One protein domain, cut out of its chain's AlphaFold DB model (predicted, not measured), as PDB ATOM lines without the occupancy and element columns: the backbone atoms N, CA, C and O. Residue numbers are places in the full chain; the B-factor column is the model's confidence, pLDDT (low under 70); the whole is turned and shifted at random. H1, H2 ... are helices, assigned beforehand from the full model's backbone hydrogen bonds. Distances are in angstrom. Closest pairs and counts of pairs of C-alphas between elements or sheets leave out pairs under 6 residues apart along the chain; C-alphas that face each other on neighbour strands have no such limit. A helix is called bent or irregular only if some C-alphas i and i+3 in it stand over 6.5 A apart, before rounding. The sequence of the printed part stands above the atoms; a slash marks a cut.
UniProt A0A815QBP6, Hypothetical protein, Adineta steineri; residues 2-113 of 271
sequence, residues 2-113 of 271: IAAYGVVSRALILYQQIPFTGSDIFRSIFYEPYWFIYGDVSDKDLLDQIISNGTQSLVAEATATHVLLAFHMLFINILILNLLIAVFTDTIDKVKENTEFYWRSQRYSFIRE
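What this domain is: This is residues 2 to 113 of the 271 residues of the protein "Hypothetical protein" of Adineta steineri (UniProt A0A815QBP6). One very long helix, H4, runs the whole length of the domain; three shorter helices, H1, H2 and H3, pack on its first part to make a small compact head, and residues 78 to 113 of H4 stick out from that head as a long bare arm with a kink of 45 degrees near residue 97. In the head, H1 and H3 run nearly in line with H4, while H2 crosses H1 steeply and reaches H4 with its last residues; residues 17 to 24, of which 22 to 24 belong to H2, stick out as a bulge. The printed part has 112 residues with four named helices, in the order H1, H2, H3, H4, and no named strand; its class is all helix. The whole is extended, with a radius of gyration of the C-alphas of 23.2 A, and the C-alphas span 78 by 28 by 21 A.

How they stand to each other: Begin with H4, residues 56 to 113, the hub, which touches the three other helices. Look first at H3, residues 44 to 53: it touches H4 at residues 58 to 63 of H4 alone, at a shallow tilt of 13 degrees, opposite ways, and the two form a helical hairpin. Their closest C-alphas, those of Ile 51 and Val 59, are 5.0 A apart. Farther along, residues 61 to 72 of H4 alone touch H1, residues 2 to 13, at a shallow tilt of 14 degrees, opposite ways; the closest C-alphas are those of Ser 9 and Thr 65, 6.1 A apart. H2, residues 22 to 37, touches H4 with residues 36 to 37 alone, on residues 73 to 77 of H4; the C-alphas of Ile 37 and Met 73 come closest, at 6.3 A. These two run the same way at a steep tilt of 68 degrees, only just short of about perpendicular. H2 touches H1 with residues 28 to 34 alone, opposite ways at a steep tilt of 67 degrees, and their closest C-alphas, those of Gly 6 and Ile 29, are 3.9 A apart. The helix packing is part aligned, part crossed: of these 4 touching pairs 2 are at a shallow tilt. H3 is apart from H1 and from H2. In H1 and H3 each O i to N i+4 pair is within hydrogen-bond range; in H2 9 of 12 are, and in H4 50 of 54.

Where its parts are: Find C-alpha 56 at (24.431, 69.117, -27.539); from there H4, 58 residues, runs 78.7 A to C-alpha 113 at (19.500, 6.271, -74.656). It has a kink of 45 degrees near residue 97, yet is neither bent nor irregular, but only just: C-alphas 94 and 97 are 6.3 A apart. Go back to C-alpha 2 at (22.381, 43.055, -37.316), where H1 begins, 12 residues and 16.4 A long. H2, 16 residues, is 23.4 A long and only just irregular, with C-alphas 29 and 32 at 6.8 A. H3, 10 residues, measures 14.3 A.

The domain as a whole: The outline is a rod, and the two C-alphas farthest apart, those of Thr 55 and Arg 112, are 79.2 A apart. Leave out the stretches that stand free, and the remaining 68 residues span 31 by 22 by 17 A. The link from H3 to H4 is tight, those from H1 to H2 and from H2 to H3 are short, and no link is long. The printed part has no cut. The mean pLDDT of the printed part is 78.2; look for values under 70 at residues 13 to 20, 42 to 47, 54, 57, 97 and 113.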
ATOM      1  N   ILE A   2      23.620  42.293 -37.051       83.12
ATOM      2  CA  ILE A   2      22.381  43.055 -37.316       83.12
ATOM      3  C   ILE A   2      21.545  43.292 -36.047       83.12
ATOM      4  O   ILE A   2      21.271  44.434 -35.706       83.12
ATOM      5  N   ALA A   3      21.225  42.238 -35.284       85.19
ATOM      6  CA  ALA A   3      20.453  42.374 -34.044       85.19
ATOM      7  C   ALA A   3      21.176  43.197 -32.960       85.19
ATOM      8  O   ALA A   3      20.542  43.938 -32.219       85.19
ATOM      9  N   ALA A   4      22.508  43.093 -32.879       86.88
ATOM     10  CA  ALA A   4      23.301  43.858 -31.917       86.88
ATOM     11  C   ALA A   4      23.301  45.352 -32.272       86.88
ATOM     12  O   ALA A   4      23.060  46.181 -31.402       86.88
ATOM     13  N   TYR A   5      23.490  45.683 -33.553       85.12
ATOM     14  CA  TYR A   5      23.346  47.048 -34.057       85.12
ATOM     15  C   TYR A   5      21.924  47.574 -33.827       85.12
ATOM     16  O   TYR A   5      21.767  48.646 -33.264       85.12
ATOM     17  N   GLY A   6      20.892  46.797 -34.170       84.44
ATOM     18  CA  GLY A   6      19.494  47.180 -33.968       84.44
ATOM     19  C   GLY A   6      19.163  47.498 -32.508       84.44
ATOM     20  O   GLY A   6      18.529  48.513 -32.238       84.44
ATOM     21  N   VAL A   7      19.649  46.690 -31.558       85.69
ATOM     22  CA  VAL A   7      19.481  46.944 -30.115       85.69
ATOM     23  C   VAL A   7      20.260  48.178 -29.663       85.69
ATOM     24  O   VAL A   7      19.711  48.976 -28.915       85.69
ATOM     25  N   VAL A   8      21.509  48.360 -30.106       84.94
ATOM     26  CA  VAL A   8      22.347  49.506 -29.709       84.94
ATOM     27  C   VAL A   8      21.810  50.814 -30.285       84.94
ATOM     28  O   VAL A   8      21.649  51.771 -29.539       84.94
ATOM     29  N   SER A   9      21.469  50.855 -31.572       78.12
ATOM     30  CA  SER A   9      20.887  52.036 -32.219       78.12
ATOM     31  C   SER A   9      19.548  52.402 -31.595       78.12
ATOM     32  O   SER A   9      19.268  53.574 -31.354       78.12
ATOM     33  N   ARG A  10      18.737  51.395 -31.244       76.56
ATOM     34  CA  ARG A  10      17.516  51.624 -30.478       76.56
ATOM     35  C   ARG A  10      17.830  52.124 -29.074       76.56
ATOM     36  O   ARG A  10      17.246  53.121 -28.694       76.56
ATOM     37  N   ALA A  11      18.766  51.534 -28.337       78.50
ATOM     38  CA  ALA A  11      19.141  51.985 -26.994       78.50
ATOM     39  C   ALA A  11      19.705  53.417 -26.968       78.50
ATOM     40  O   ALA A  11      19.465  54.138 -26.004       78.50
ATOM     41  N   LEU A  12      20.411  53.829 -28.023       75.56
ATOM     42  CA  LEU A  12      21.001  55.160 -28.127       75.56
ATOM     43  C   LEU A  12      19.965  56.241 -28.487       75.56
ATOM     44  O   LEU A  12      20.084  57.363 -28.020       75.56
ATOM     45  N   ILE A  13      18.938  55.908 -29.282       68.00
ATOM     46  CA  ILE A  13      17.887  56.850 -29.725       68.00
ATOM     47  C   ILE A  13      16.640  56.811 -28.805       68.00
ATOM     48  O   ILE A  13      15.884  57.781 -28.725       68.00
ATOM     49  N   LEU A  14      16.391  55.708 -28.085       58.66
ATOM     50  CA  LEU A  14      15.136  55.461 -27.348       58.66
ATOM     51  C   LEU A  14      14.991  56.160 -26.002       58.66
ATOM     52  O   LEU A  14      13.917  56.027 -25.414       58.66
ATOM     53  N   TYR A  15      15.972  56.902 -25.484       54.78
ATOM     54  CA  TYR A  15      15.757  57.495 -24.161       54.78
ATOM     55  C   TYR A  15      14.591  58.511 -24.139       54.78
ATOM     56  O   TYR A  15      14.101  58.836 -23.059       54.78
ATOM     57  N   GLN A  16      14.078  58.974 -25.294       55.47
ATOM     58  CA  GLN A  16      13.164  60.120 -25.299       55.47
ATOM     59  C   GLN A  16      11.815  60.025 -26.049       55.47
ATOM     60  O   GLN A  16      11.035  60.956 -25.864       55.47
ATOM     61  N   GLN A  17      11.471  59.009 -26.870       57.91
ATOM     62  CA  GLN A  17      10.368  59.223 -27.853       57.91
ATOM     63  C   GLN A  17       9.324  58.109 -28.159       57.91
ATOM     64  O   GLN A  17       8.392  58.427 -28.892       57.91
ATOM     65  N   ILE A  18       9.365  56.848 -27.678       57.31
ATOM     66  CA  ILE A  18       8.390  55.824 -28.173       57.31
ATOM     67  C   ILE A  18       7.925  54.818 -27.095       57.31
ATOM     68  O   ILE A  18       8.766  54.293 -26.365       57.31
ATOM     69  N   PRO A  19       6.614  54.489 -26.991       63.28
ATOM     70  CA  PRO A  19       6.129  53.402 -26.137       63.28
ATOM     71  C   PRO A  19       6.573  52.015 -26.639       63.28
ATOM     72  O   PRO A  19       6.642  51.751 -27.837       63.28
ATOM     73  N   PHE A  20       6.841  51.103 -25.700       62.69
ATOM     74  CA  PHE A  20       7.290  49.733 -25.966       62.69
ATOM     75  C   PHE A  20       6.151  48.834 -26.488       62.69
ATOM     76  O   PHE A  20       5.624  47.996 -25.756       62.69
ATOM     77  N   THR A  21       5.777  48.970 -27.761       73.69
ATOM     78  CA  THR A  21       4.932  47.976 -28.446       73.69
ATOM     79  C   THR A  21       5.821  46.903 -29.081       73.69
ATOM     80  O   THR A  21       6.742  47.211 -29.837       73.69
ATOM     81  N   GLY A  22       5.562  45.621 -28.799       74.88
ATOM     82  CA  GLY A  22       6.439  44.511 -29.212       74.88
ATOM     83  C   GLY A  22       6.692  44.394 -30.723       74.88
ATOM     84  O   GLY A  22       7.794  44.036 -31.137       74.88
ATOM     85  N   SER A  23       5.708  44.743 -31.559       77.56
ATOM     86  CA  SER A  23       5.845  44.747 -33.024       77.56
ATOM     87  C   SER A  23       6.829  45.805 -33.530       77.56
ATOM     88  O   SER A  23       7.586  45.550 -34.467       77.56
ATOM     89  N   ASP A  24       6.860  46.968 -32.882       75.19
ATOM     90  CA  ASP A  24       7.695  48.101 -33.289       75.19
ATOM     91  C   ASP A  24       9.154  47.874 -32.883       75.19
ATOM     92  O   ASP A  24      10.086  48.230 -33.609       75.19
ATOM     93  N   ILE A  25       9.365  47.174 -31.766       79.62
ATOM     94  CA  ILE A  25      10.682  46.710 -31.318       79.62
ATOM     95  C   ILE A  25      11.266  45.705 -32.322       79.62
ATOM     96  O   ILE A  25      12.427  45.809 -32.707       79.62
ATOM     97  N   PHE A  26      10.469  44.747 -32.801       82.69
ATOM     98  CA  PHE A  26      10.969  43.774 -33.775       82.69
ATOM     99  C   PHE A  26      11.306  44.427 -35.121       82.69
ATOM    100  O   PHE A  26      12.391  44.217 -35.667       82.69
ATOM    101  N   ARG A  27      10.393  45.259 -35.639       80.75
ATOM    102  CA  ARG A  27      10.598  45.996 -36.892       80.75
ATOM    103  C   ARG A  27      11.867  46.845 -36.830       80.75
ATOM    104  O   ARG A  27      12.648  46.885 -37.774       80.75
ATOM    105  N   SER A  28      12.117  47.467 -35.697       76.88
ATOM    106  CA  SER A  28      13.273  48.329 -35.553       76.88
ATOM    107  C   SER A  28      14.613  47.642 -35.353       76.88
ATOM    108  O   SER A  28      15.638  48.132 -35.816       76.88
ATOM    109  N   ILE A  29      14.629  46.510 -34.656       83.94
ATOM    110  CA  ILE A  29      15.871  45.782 -34.392       83.94
ATOM    111  C   ILE A  29      16.301  44.970 -35.620       83.94
ATOM    112  O   ILE A  29      17.497  44.807 -35.858       83.94
ATOM    113  N   PHE A  30      15.344  44.449 -36.393       83.38
ATOM    114  CA  PHE A  30      15.631  43.515 -37.484       83.38
ATOM    115  C   PHE A  30      15.354  44.081 -38.875       83.38
ATOM    116  O   PHE A  30      16.184  43.909 -39.763       83.38
ATOM    117  N   TYR A  31      14.207  44.729 -39.084       84.25
ATOM    118  CA  TYR A  31      13.774  45.120 -40.426       84.25
ATOM    119  C   TYR A  31      14.505  46.374 -40.920       84.25
ATOM    120  O   TYR A  31      15.067  46.349 -42.007       84.25
ATOM    121  N   GLU A  32      14.578  47.436 -40.116       79.81
ATOM    122  CA  GLU A  32      15.306  48.669 -40.478       79.81
ATOM    123  C   GLU A  32      16.804  48.414 -40.778       79.81
ATOM    124  O   GLU A  32      17.255  48.746 -41.876       79.81
ATOM    125  N   PRO A  33      17.578  47.732 -39.905       81.69
ATOM    126  CA  PRO A  33      18.989  47.453 -40.171       81.69
ATOM    127  C   PRO A  33      19.249  46.512 -41.349       81.69
ATOM    128  O   PRO A  33      20.346  46.522 -41.905       81.69
ATOM    129  N   TYR A  34      18.269  45.684 -41.721       85.19
ATOM    130  CA  TYR A  34      18.364  44.822 -42.895       85.19
ATOM    131  C   TYR A  34      18.351  45.640 -44.191       85.19
ATOM    132  O   TYR A  34      19.178  45.394 -45.066       85.19
ATOM    133  N   TRP A  35      17.485  46.653 -44.299       84.19
ATOM    134  CA  TRP A  35      17.461  47.550 -45.464       84.19
ATOM    135  C   TRP A  35      18.737  48.373 -45.603       84.19
ATOM    136  O   TRP A  35      19.201  48.586 -46.724       84.19
ATOM    137  N   PHE A  36      19.374  48.722 -44.480       79.38
ATOM    138  CA  PHE A  36      20.667  49.404 -44.501       79.38
ATOM    139  C   PHE A  36      21.709  48.587 -45.275       79.38
ATOM    140  O   PHE A  36      22.438  49.152 -46.075       79.38
ATOM    141  N   ILE A  37      21.726  47.255 -45.172       82.19
ATOM    142  CA  ILE A  37      22.681  46.410 -45.921       82.19
ATOM    143  C   ILE A  37      22.586  46.630 -47.441       82.19
ATOM    144  O   ILE A  37      23.589  46.567 -48.145       82.19
ATOM    145  N   TYR A  38      21.397  46.951 -47.948       82.44
ATOM    146  CA  TYR A  38      21.166  47.239 -49.363       82.44
ATOM    147  C   TYR A  38      21.435  48.703 -49.751       82.44
ATOM    148  O   TYR A  38      21.308  49.063 -50.919       82.44
ATOM    149  N   GLY A  39      21.833  49.549 -48.799       78.75
ATOM    150  CA  GLY A  39      22.165  50.960 -49.009       78.75
ATOM    151  C   GLY A  39      20.996  51.932 -48.836       78.75
ATOM    152  O   GLY A  39      21.211  53.148 -48.874       78.75
ATOM    153  N   ASP A  40      19.784  51.429 -48.597       79.38
ATOM    154  CA  ASP A  40      18.618  52.261 -48.313       79.38
ATOM    155  C   ASP A  40      18.577  52.598 -46.823       79.38
ATOM    156  O   ASP A  40      18.398  51.712 -45.996       79.38
ATOM    157  N   VAL A  41      18.780  53.872 -46.477       76.19
ATOM    158  CA  VAL A  41      18.781  54.348 -45.087       76.19
ATOM    159  C   VAL A  41      17.693  55.404 -44.962       76.19
ATOM    160  O   VAL A  41      17.940  56.588 -45.192       76.19
ATOM    161  N   SER A  42      16.492  54.954 -44.605       63.78
ATOM    162  CA  SER A  42      15.299  55.803 -44.520       63.78
ATOM    163  C   SER A  42      15.380  56.891 -43.437       63.78
ATOM    164  O   SER A  42      14.633  57.859 -43.515       63.78
ATOM    165  N   ASP A  43      16.283  56.766 -42.455       65.88
ATOM    166  CA  ASP A  43      16.383  57.687 -41.306       65.88
ATOM    167  C   ASP A  43      17.496  58.745 -41.437       65.88
ATOM    168  O   ASP A  43      17.751  59.489 -40.488       65.88
ATOM    169  N   LYS A  44      18.153  58.855 -42.604       67.75
ATOM    170  CA  LYS A  44      19.163  59.904 -42.870       67.75
ATOM    171  C   LYS A  44      18.596  61.302 -42.606       67.75
ATOM    172  O   LYS A  44      19.194  62.085 -41.875       67.75
ATOM    173  N   ASP A  45      17.389  61.557 -43.107       67.12
ATOM    174  CA  ASP A  45      16.729  62.860 -42.999       67.12
ATOM    175  C   ASP A  45      16.322  63.203 -41.558       67.12
ATOM    176  O   ASP A  45      16.289  64.376 -41.181       67.12
ATOM    177  N   LEU A  46      16.009  62.193 -40.741       66.62
ATOM    178  CA  LEU A  46      15.669  62.373 -39.329       66.62
ATOM    179  C   LEU A  46      16.924  62.706 -38.515       66.62
ATOM    180  O   LEU A  46      16.914  63.622 -37.693       66.62
ATOM    181  N   LEU A  47      18.018  61.982 -38.754       68.81
ATOM    182  CA  LEU A  47      19.271  62.210 -38.044       68.81
ATOM    183  C   LEU A  47      19.914  63.550 -38.437       68.81
ATOM    184  O   LEU A  47      20.405  64.251 -37.556       68.81
ATOM    185  N   ASP A  48      19.840  63.958 -39.705       70.19
ATOM    186  CA  ASP A  48      20.330  65.267 -40.161       70.19
ATOM    187  C   ASP A  48      19.532  66.435 -39.551       70.19
ATOM    188  O   ASP A  48      20.094  67.480 -39.197       70.19
ATOM    189  N   GLN A  49      18.226  66.255 -39.333       71.12
ATOM    190  CA  GLN A  49      17.400  67.221 -38.600       71.12
ATOM    191  C   GLN A  49      17.781  67.314 -37.114       71.12
ATOM    192  O   GLN A  49      17.798  68.409 -36.552       71.12
ATOM    193  N   ILE A  50      18.131  66.194 -36.472       72.00
ATOM    194  CA  ILE A  50      18.584  66.176 -35.070       72.00
ATOM    195  C   ILE A  50      19.981  66.795 -34.931       72.00
ATOM    196  O   ILE A  50      20.235  67.520 -33.971       72.00
ATOM    197  N   ILE A  51      20.879  66.564 -35.890       70.50
ATOM    198  CA  ILE A  51      22.230  67.144 -35.883       70.50
ATOM    199  C   ILE A  51      22.178  68.666 -36.070       70.50
ATOM    200  O   ILE A  51      22.950  69.388 -35.442       70.50
ATOM    201  N   SER A  52      21.259  69.164 -36.903       73.69
ATOM    202  CA  SER A  52      21.132  70.598 -37.194       73.69
ATOM    203  C   SER A  52      20.346  71.388 -36.143       73.69
ATOM    204  O   SER A  52      20.712  72.527 -35.858       73.69
ATOM    205  N   ASN A  53      19.301  70.804 -35.543       74.25
ATOM    206  CA  ASN A  53      18.384  71.510 -34.633       74.25
ATOM    207  C   ASN A  53      18.400  70.994 -33.179       74.25
ATOM    208  O   ASN A  53      17.626  71.472 -32.347       74.25
ATOM    209  N   GLY A  54      19.233  70.001 -32.860       67.94
ATOM    210  CA  GLY A  54      19.248  69.326 -31.562       67.94
ATOM    211  C   GLY A  54      20.037  70.038 -30.460       67.94
ATOM    212  O   GLY A  54      20.833  70.949 -30.682       67.94
ATOM    213  N   THR A  55      19.838  69.577 -29.225       73.50
ATOM    214  CA  THR A  55      20.682  69.938 -28.077       73.50
ATOM    215  C   THR A  55      22.031  69.210 -28.154       73.50
ATOM    216  O   THR A  55      22.121  68.142 -28.755       73.50
ATOM    217  N   GLN A  56      23.085  69.729 -27.505       72.00
ATOM    218  CA  GLN A  56      24.431  69.117 -27.539       72.00
ATOM    219  C   GLN A  56      24.447  67.610 -27.205       72.00
ATOM    220  O   GLN A  56      25.216  66.868 -27.808       72.00
ATOM    221  N   SER A  57      23.585  67.153 -26.286       69.94
ATOM    222  CA  SER A  57      23.477  65.733 -25.911       69.94
ATOM    223  C   SER A  57      22.927  64.869 -27.051       69.94
ATOM    224  O   SER A  57      23.490  63.824 -27.360       69.94
ATOM    225  N   LEU A  58      21.870  65.334 -27.723       73.38
ATOM    226  CA  LEU A  58      21.230  64.607 -28.825       73.38
ATOM    227  C   LEU A  58      22.109  64.578 -30.080       73.38
ATOM    228  O   LEU A  58      22.114  63.593 -30.814       73.38
ATOM    229  N   VAL A  59      22.898  65.631 -30.309       75.81
ATOM    230  CA  VAL A  59      23.867  65.681 -31.414       75.81
ATOM    231  C   VAL A  59      24.983  64.647 -31.207       75.81
ATOM    232  O   VAL A  59      25.381  63.970 -32.157       75.81
ATOM    233  N   ALA A  60      25.470  64.466 -29.975       77.94
ATOM    234  CA  ALA A  60      26.483  63.453 -29.661       77.94
ATOM    235  C   ALA A  60      25.961  62.018 -29.880       77.94
ATOM    236  O   ALA A  60      26.664  61.173 -30.434       77.94
ATOM    237  N   GLU A  61      24.709  61.747 -29.515       76.31
ATOM    238  CA  GLU A  61      24.068  60.444 -29.734       76.31
ATOM    239  C   GLU A  61      23.790  60.187 -31.230       76.31
ATOM    240  O   GLU A  61      24.122  59.129 -31.774       76.31
ATOM    241  N   ALA A  62      23.271  61.181 -31.954       77.00
ATOM    242  CA  ALA A  62      23.015  61.063 -33.391       77.00
ATOM    243  C   ALA A  62      24.305  60.840 -34.205       77.00
ATOM    244  O   ALA A  62      24.328  60.037 -35.142       77.00
ATOM    245  N   THR A  63      25.401  61.508 -33.832       80.50
ATOM    246  CA  THR A  63      26.712  61.326 -34.479       80.50
ATOM    247  C   THR A  63      27.327  59.964 -34.160       80.50
ATOM    248  O   THR A  63      27.836  59.302 -35.067       80.50
ATOM    249  N   ALA A  64      27.217  59.481 -32.919       83.50
ATOM    250  CA  ALA A  64      27.664  58.139 -32.551       83.50
ATOM    251  C   ALA A  64      26.902  57.042 -33.316       83.50
ATOM    252  O   ALA A  64      27.521  56.091 -33.797       83.50
ATOM    253  N   THR A  65      25.587  57.200 -33.511       82.19
ATOM    254  CA  THR A  65      24.788  56.267 -34.328       82.19
ATOM    255  C   THR A  65      25.242  56.264 -35.786       82.19
ATOM    256  O   THR A  65      25.385  55.199 -36.380       82.19
ATOM    257  N   HIS A  66      25.529  57.433 -36.363       82.56
ATOM    258  CA  HIS A  66      26.043  57.545 -37.731       82.56
ATOM    259  C   HIS A  66      27.396  56.857 -37.921       82.56
ATOM    260  O   HIS A  66      27.601  56.142 -38.904       82.56
ATOM    261  N   VAL A  67      28.317  57.037 -36.973       85.56
ATOM    262  CA  VAL A  67      29.620  56.362 -37.001       85.56
ATOM    263  C   VAL A  67      29.437  54.847 -36.876       85.56
ATOM    264  O   VAL A  67      30.028  54.087 -37.644       85.56
ATOM    265  N   LEU A  68      28.567  54.395 -35.965       85.25
ATOM    266  CA  LEU A  68      28.232  52.980 -35.802       85.25
ATOM    267  C   LEU A  68      27.614  52.388 -37.080       85.25
ATOM    268  O   LEU A  68      27.989  51.288 -37.489       85.25
ATOM    269  N   LEU A  69      26.710  53.125 -37.733       84.00
ATOM    270  CA  LEU A  69      26.104  52.749 -39.009       84.00
ATOM    271  C   LEU A  69      27.177  52.596 -40.090       84.00
ATOM    272  O   LEU A  69      27.187  51.584 -40.783       84.00
ATOM    273  N   ALA A  70      28.114  53.539 -40.206       84.06
ATOM    274  CA  ALA A  70      29.197  53.464 -41.186       84.06
ATOM    275  C   ALA A  70      30.074  52.212 -40.993       84.06
ATOM    276  O   ALA A  70      30.346  51.497 -41.959       84.06
ATOM    277  N   PHE A  71      30.457  51.891 -39.752       86.50
ATOM    278  CA  PHE A  71      31.207  50.665 -39.451       86.50
ATOM    279  C   PHE A  71      30.398  49.393 -39.716       86.50
ATOM    280  O   PHE A  71      30.942  48.428 -40.254       86.50
ATOM    281  N   HIS A  72      29.106  49.383 -39.379       84.81
ATOM    282  CA  HIS A  72      28.220  48.256 -39.672       84.81
ATOM    283  C   HIS A  72      28.110  48.022 -41.185       84.81
ATOM    284  O   HIS A  72      28.294  46.899 -41.652       84.81
ATOM    285  N   MET A  73      27.883  49.082 -41.959       82.94
ATOM    286  CA  MET A  73      27.817  49.034 -43.422       82.94
ATOM    287  C   MET A  73      29.135  48.561 -44.027       82.94
ATOM    288  O   MET A  73      29.124  47.729 -44.922       82.94
ATOM    289  N   LEU A  74      30.276  49.021 -43.514       84.88
ATOM    290  CA  LEU A  74      31.590  48.572 -43.971       84.88
ATOM    291  C   LEU A  74      31.801  47.078 -43.695       84.88
ATOM    292  O   LEU A  74      32.230  46.338 -44.581       84.88
ATOM    293  N   PHE A  75      31.469  46.619 -42.488       84.00
ATOM    294  CA  PHE A  75      31.612  45.218 -42.105       84.00
ATOM    295  C   PHE A  75      30.737  44.305 -42.975       84.00
ATOM    296  O   PHE A  75      31.209  43.296 -43.486       84.00
ATOM    297  N   ILE A  76      29.473  44.658 -43.213       84.19
ATOM    298  CA  ILE A  76      28.610  43.832 -44.065       84.19
ATOM    299  C   ILE A  76      29.007  43.954 -45.549       84.19
ATOM    300  O   ILE A  76      29.178  42.940 -46.223       84.19
ATOM    301  N   ASN A  77      29.214  45.166 -46.065       81.06
ATOM    302  CA  ASN A  77      29.385  45.386 -47.505       81.06
ATOM    303  C   ASN A  77      30.766  44.996 -48.021       81.06
ATOM    304  O   ASN A  77      30.876  44.539 -49.152       81.06
ATOM    305  N   ILE A  78      31.817  45.185 -47.224       85.69
ATOM    306  CA  ILE A  78      33.184  44.872 -47.644       85.69
ATOM    307  C   ILE A  78      33.597  43.513 -47.088       85.69
ATOM    308  O   ILE A  78      34.051  42.666 -47.846       85.69
ATOM    309  N   LEU A  79      33.418  43.251 -45.789       83.69
ATOM    310  CA  LEU A  79      33.938  42.015 -45.194       83.69
ATOM    311  C   LEU A  79      33.098  40.792 -45.580       83.69
ATOM    312  O   LEU A  79      33.668  39.798 -46.029       83.69
ATOM    313  N   ILE A  80      31.766  40.850 -45.462       84.81
ATOM    314  CA  ILE A  80      30.922  39.686 -45.783       84.81
ATOM    315  C   ILE A  80      30.894  39.416 -47.284       84.81
ATOM    316  O   ILE A  80      31.027  38.262 -47.671       84.81
ATOM    317  N   LEU A  81      30.774  40.438 -48.134       85.31
ATOM    318  CA  LEU A  81      30.778  40.235 -49.585       85.31
ATOM    319  C   LEU A  81      32.125  39.689 -50.080       85.31
ATOM    320  O   LEU A  81      32.134  38.726 -50.842       85.31
ATOM    321  N   ASN A  82      33.255  40.225 -49.607       88.38
ATOM    322  CA  ASN A  82      34.572  39.718 -50.007       88.38
ATOM    323  C   ASN A  82      34.804  38.283 -49.524       88.38
ATOM    324  O   ASN A  82      35.350  37.467 -50.264       88.38
ATOM    325  N   LEU A  83      34.351  37.952 -48.312       88.75
ATOM    326  CA  LEU A  83      34.428  36.587 -47.797       88.75
ATOM    327  C   LEU A  83      33.481  35.640 -48.550       88.75
ATOM    328  O   LEU A  83      33.857  34.513 -48.855       88.75
ATOM    329  N   LEU A  84      32.272  36.094 -48.881       88.19
ATOM    330  CA  LEU A  84      31.280  35.313 -49.615       88.19
ATOM    331  C   LEU A  84      31.765  35.003 -51.031       88.19
ATOM    332  O   LEU A  84      31.665  33.860 -51.471       88.19
ATOM    333  N   ILE A  85      32.335  35.998 -51.718       91.00
ATOM    334  CA  ILE A  85      32.960  35.802 -53.027       91.00
ATOM    335  C   ILE A  85      34.114  34.805 -52.904       91.00
ATOM    336  O   ILE A  85      34.155  33.860 -53.680       91.00
ATOM    337  N   ALA A  86      34.993  34.947 -51.906       92.69
ATOM    338  CA  ALA A  86      36.113  34.025 -51.710       92.69
ATOM    339  C   ALA A  86      35.658  32.569 -51.498       92.69
ATOM    340  O   ALA A  86      36.191  31.661 -52.133       92.69
ATOM    341  N   VAL A  87      34.641  32.343 -50.660       91.75
ATOM    342  CA  VAL A  87      34.083  31.001 -50.416       91.75
ATOM    343  C   VAL A  87      33.393  30.450 -51.659       91.75
ATOM    344  O   VAL A  87      33.545  29.265 -51.956       91.75
ATOM    345  N   PHE A  88      32.652  31.273 -52.408       91.94
ATOM    346  CA  PHE A  88      32.036  30.819 -53.651       91.94
ATOM    347  C   PHE A  88      33.069  30.493 -54.717       91.94
ATOM    348  O   PHE A  88      32.922  29.466 -55.366       91.94
ATOM    349  N   THR A  89      34.116  31.297 -54.880       91.44
ATOM    350  CA  THR A  89      35.205  30.992 -55.813       91.44
ATOM    351  C   THR A  89      35.888  29.677 -55.440       91.44
ATOM    352  O   THR A  89      35.971  28.790 -56.284       91.44
ATOM    353  N   ASP A  90      36.257  29.489 -54.170       91.38
ATOM    354  CA  ASP A  90      36.862  28.243 -53.680       91.38
ATOM    355  C   ASP A  90      35.933  27.028 -53.855       91.38
ATOM    356  O   ASP A  90      36.347  25.970 -54.328       91.38
ATOM    357  N   THR A  91      34.645  27.180 -53.537       89.00
ATOM    358  CA  THR A  91      33.660  26.099 -53.680       89.00
ATOM    359  C   THR A  91      33.404  25.773 -55.146       89.00
ATOM    360  O   THR A  91      33.347  24.602 -55.503       89.00
ATOM    361  N   ILE A  92      33.269  26.781 -56.010       88.06
ATOM    362  CA  ILE A  92      33.088  26.591 -57.451       88.06
ATOM    363  C   ILE A  92      34.303  25.863 -58.028       88.06
ATOM    364  O   ILE A  92      34.123  24.934 -58.807       88.06
ATOM    365  N   ASP A  93      35.520  26.226 -57.627       84.19
ATOM    366  CA  ASP A  93      36.735  25.576 -58.116       84.19
ATOM    367  C   ASP A  93      36.849  24.122 -57.640       84.19
ATOM    368  O   ASP A  93      37.115  23.238 -58.454       84.19
ATOM    369  N   LYS A  94      36.514  23.836 -56.377       83.25
ATOM    370  CA  LYS A  94      36.428  22.459 -55.854       83.25
ATOM    371  C   LYS A  94      35.322  21.628 -56.511       83.25
ATOM    372  O   LYS A  94      35.486  20.435 -56.745       83.25
ATOM    373  N   VAL A  95      34.169  22.236 -56.790       85.56
ATOM    374  CA  VAL A  95      32.986  21.545 -57.329       85.56
ATOM    375  C   VAL A  95      33.083  21.347 -58.842       85.56
ATOM    376  O   VAL A  95      32.507  20.383 -59.348       85.56
ATOM    377  N   LYS A  96      33.821  22.191 -59.576       75.50
ATOM    378  CA  LYS A  96      34.019  22.070 -61.032       75.50
ATOM    379  C   LYS A  96      34.550  20.693 -61.431       75.50
ATOM    380  O   LYS A  96      33.968  20.068 -62.313       75.50
ATOM    381  N   GLU A  97      35.584  20.195 -60.754       69.50
ATOM    382  CA  GLU A  97      36.228  18.918 -61.098       69.50
ATOM    383  C   GLU A  97      35.262  17.726 -60.957       69.50
ATOM    384  O   GLU A  97      35.091  16.934 -61.887       69.50
ATOM    385  N   ASN A  98      34.515  17.666 -59.851       72.69
ATOM    386  CA  ASN A  98      33.505  16.627 -59.634       72.69
ATOM    387  C   ASN A  98      32.265  16.796 -60.526       72.69
ATOM    388  O   ASN A  98      31.646  15.809 -60.940       72.69
ATOM    389  N   THR A  99      31.883  18.035 -60.837       76.81
ATOM    390  CA  THR A  99      30.684  18.315 -61.638       76.81
ATOM    391  C   THR A  99      30.911  18.005 -63.109       76.81
ATOM    392  O   THR A  99      29.986  17.543 -63.769       76.81
ATOM    393  N   GLU A 100      32.125  18.179 -63.636       73.75
ATOM    394  CA  GLU A 100      32.431  17.797 -65.015       73.75
ATOM    395  C   GLU A 100      32.299  16.293 -65.245       73.75
ATOM    396  O   GLU A 100      31.725  15.881 -66.254       73.75
ATOM    397  N   PHE A 101      32.773  15.465 -64.309       79.06
ATOM    398  CA  PHE A 101      32.565  14.019 -64.371       79.06
ATOM    399  C   PHE A 101      31.073  13.681 -64.359       79.06
ATOM    400  O   PHE A 101      30.594  12.928 -65.208       79.06
ATOM    401  N   TYR A 102      30.317  14.295 -63.445       79.88
ATOM    402  CA  TYR A 102      28.882  14.064 -63.336       79.88
ATOM    403  C   TYR A 102      28.125  14.507 -64.598       79.88
ATOM    404  O   TYR A 102      27.320  13.748 -65.133       79.88
ATOM    405  N   TRP A 103      28.444  15.682 -65.144       75.50
ATOM    406  CA  TRP A 103      27.890  16.195 -66.397       75.50
ATOM    407  C   TRP A 103      28.220  15.289 -67.585       75.50
ATOM    408  O   TRP A 103      27.345  14.984 -68.394       75.50
ATOM    409  N   ARG A 104      29.467  14.811 -67.690       74.25
ATOM    410  CA  ARG A 104      29.892  13.875 -68.742       74.25
ATOM    411  C   ARG A 104      29.191  12.520 -68.601       74.25
ATOM    412  O   ARG A 104      28.763  11.969 -69.611       74.25
ATOM    413  N   SER A 105      29.000  12.033 -67.374       74.69
ATOM    414  CA  SER A 105      28.255  10.803 -67.073       74.69
ATOM    415  C   SER A 105      26.772  10.932 -67.436       74.69
ATOM    416  O   SER A 105      26.221  10.077 -68.132       74.69
ATOM    417  N   GLN A 106      26.132  12.039 -67.049       78.19
ATOM    418  CA  GLN A 106      24.747  12.332 -67.418       78.19
ATOM    419  C   GLN A 106      24.591  12.457 -68.932       78.19
ATOM    420  O   GLN A 106      23.733  11.803 -69.523       78.19
ATOM    421  N   ARG A 107      25.456  13.239 -69.586       82.12
ATOM    422  CA  ARG A 107      25.432  13.424 -71.040       82.12
ATOM    423  C   ARG A 107      25.644  12.107 -71.783       82.12
ATOM    424  O   ARG A 107      24.967  11.877 -72.778       82.12
ATOM    425  N   TYR A 108      26.536  11.240 -71.309       79.81
ATOM    426  CA  TYR A 108      26.722   9.912 -71.889       79.81
ATOM    427  C   TYR A 108      25.475   9.038 -71.729       79.81
ATOM    428  O   TYR A 108      25.064   8.405 -72.694       79.81
ATOM    429  N   SER A 109      24.839   9.046 -70.551       74.38
ATOM    430  CA  SER A 109      23.590   8.308 -70.325       74.38
ATOM    431  C   SER A 109      22.477   8.776 -71.262       74.38
ATOM    432  O   SER A 109      21.828   7.941 -71.885       74.38
ATOM    433  N   PHE A 110      22.307  10.094 -71.421       77.38
ATOM    434  CA  PHE A 110      21.331  10.658 -72.351       77.38
ATOM    435  C   PHE A 110      21.640  10.275 -73.798       77.38
ATOM    436  O   PHE A 110      20.776   9.775 -74.505       77.38
ATOM    437  N   ILE A 111      22.880  10.471 -74.250       76.38
ATOM    438  CA  ILE A 111      23.277  10.138 -75.622       76.38
ATOM    439  C   ILE A 111      23.078   8.640 -75.891       76.38
ATOM    440  O   ILE A 111      22.504   8.290 -76.915       76.38
ATOM    441  N   ARG A 112      23.490   7.755 -74.977       72.31
ATOM    442  CA  ARG A 112      23.308   6.304 -75.134       72.31
ATOM    443  C   ARG A 112      21.837   5.944 -75.349       72.31
ATOM    444  O   ARG A 112      21.529   5.220 -76.286       72.31
ATOM    445  N   GLU A 113      20.942   6.508 -74.545       69.31
ATOM    446  CA  GLU A 113      19.500   6.271 -74.656       69.31
ATOM    447  C   GLU A 113      18.921   6.756 -76.000       69.31
ATOM    448  O   GLU A 113      18.148   6.037 -76.630       69.31
TER     449      GLU A 113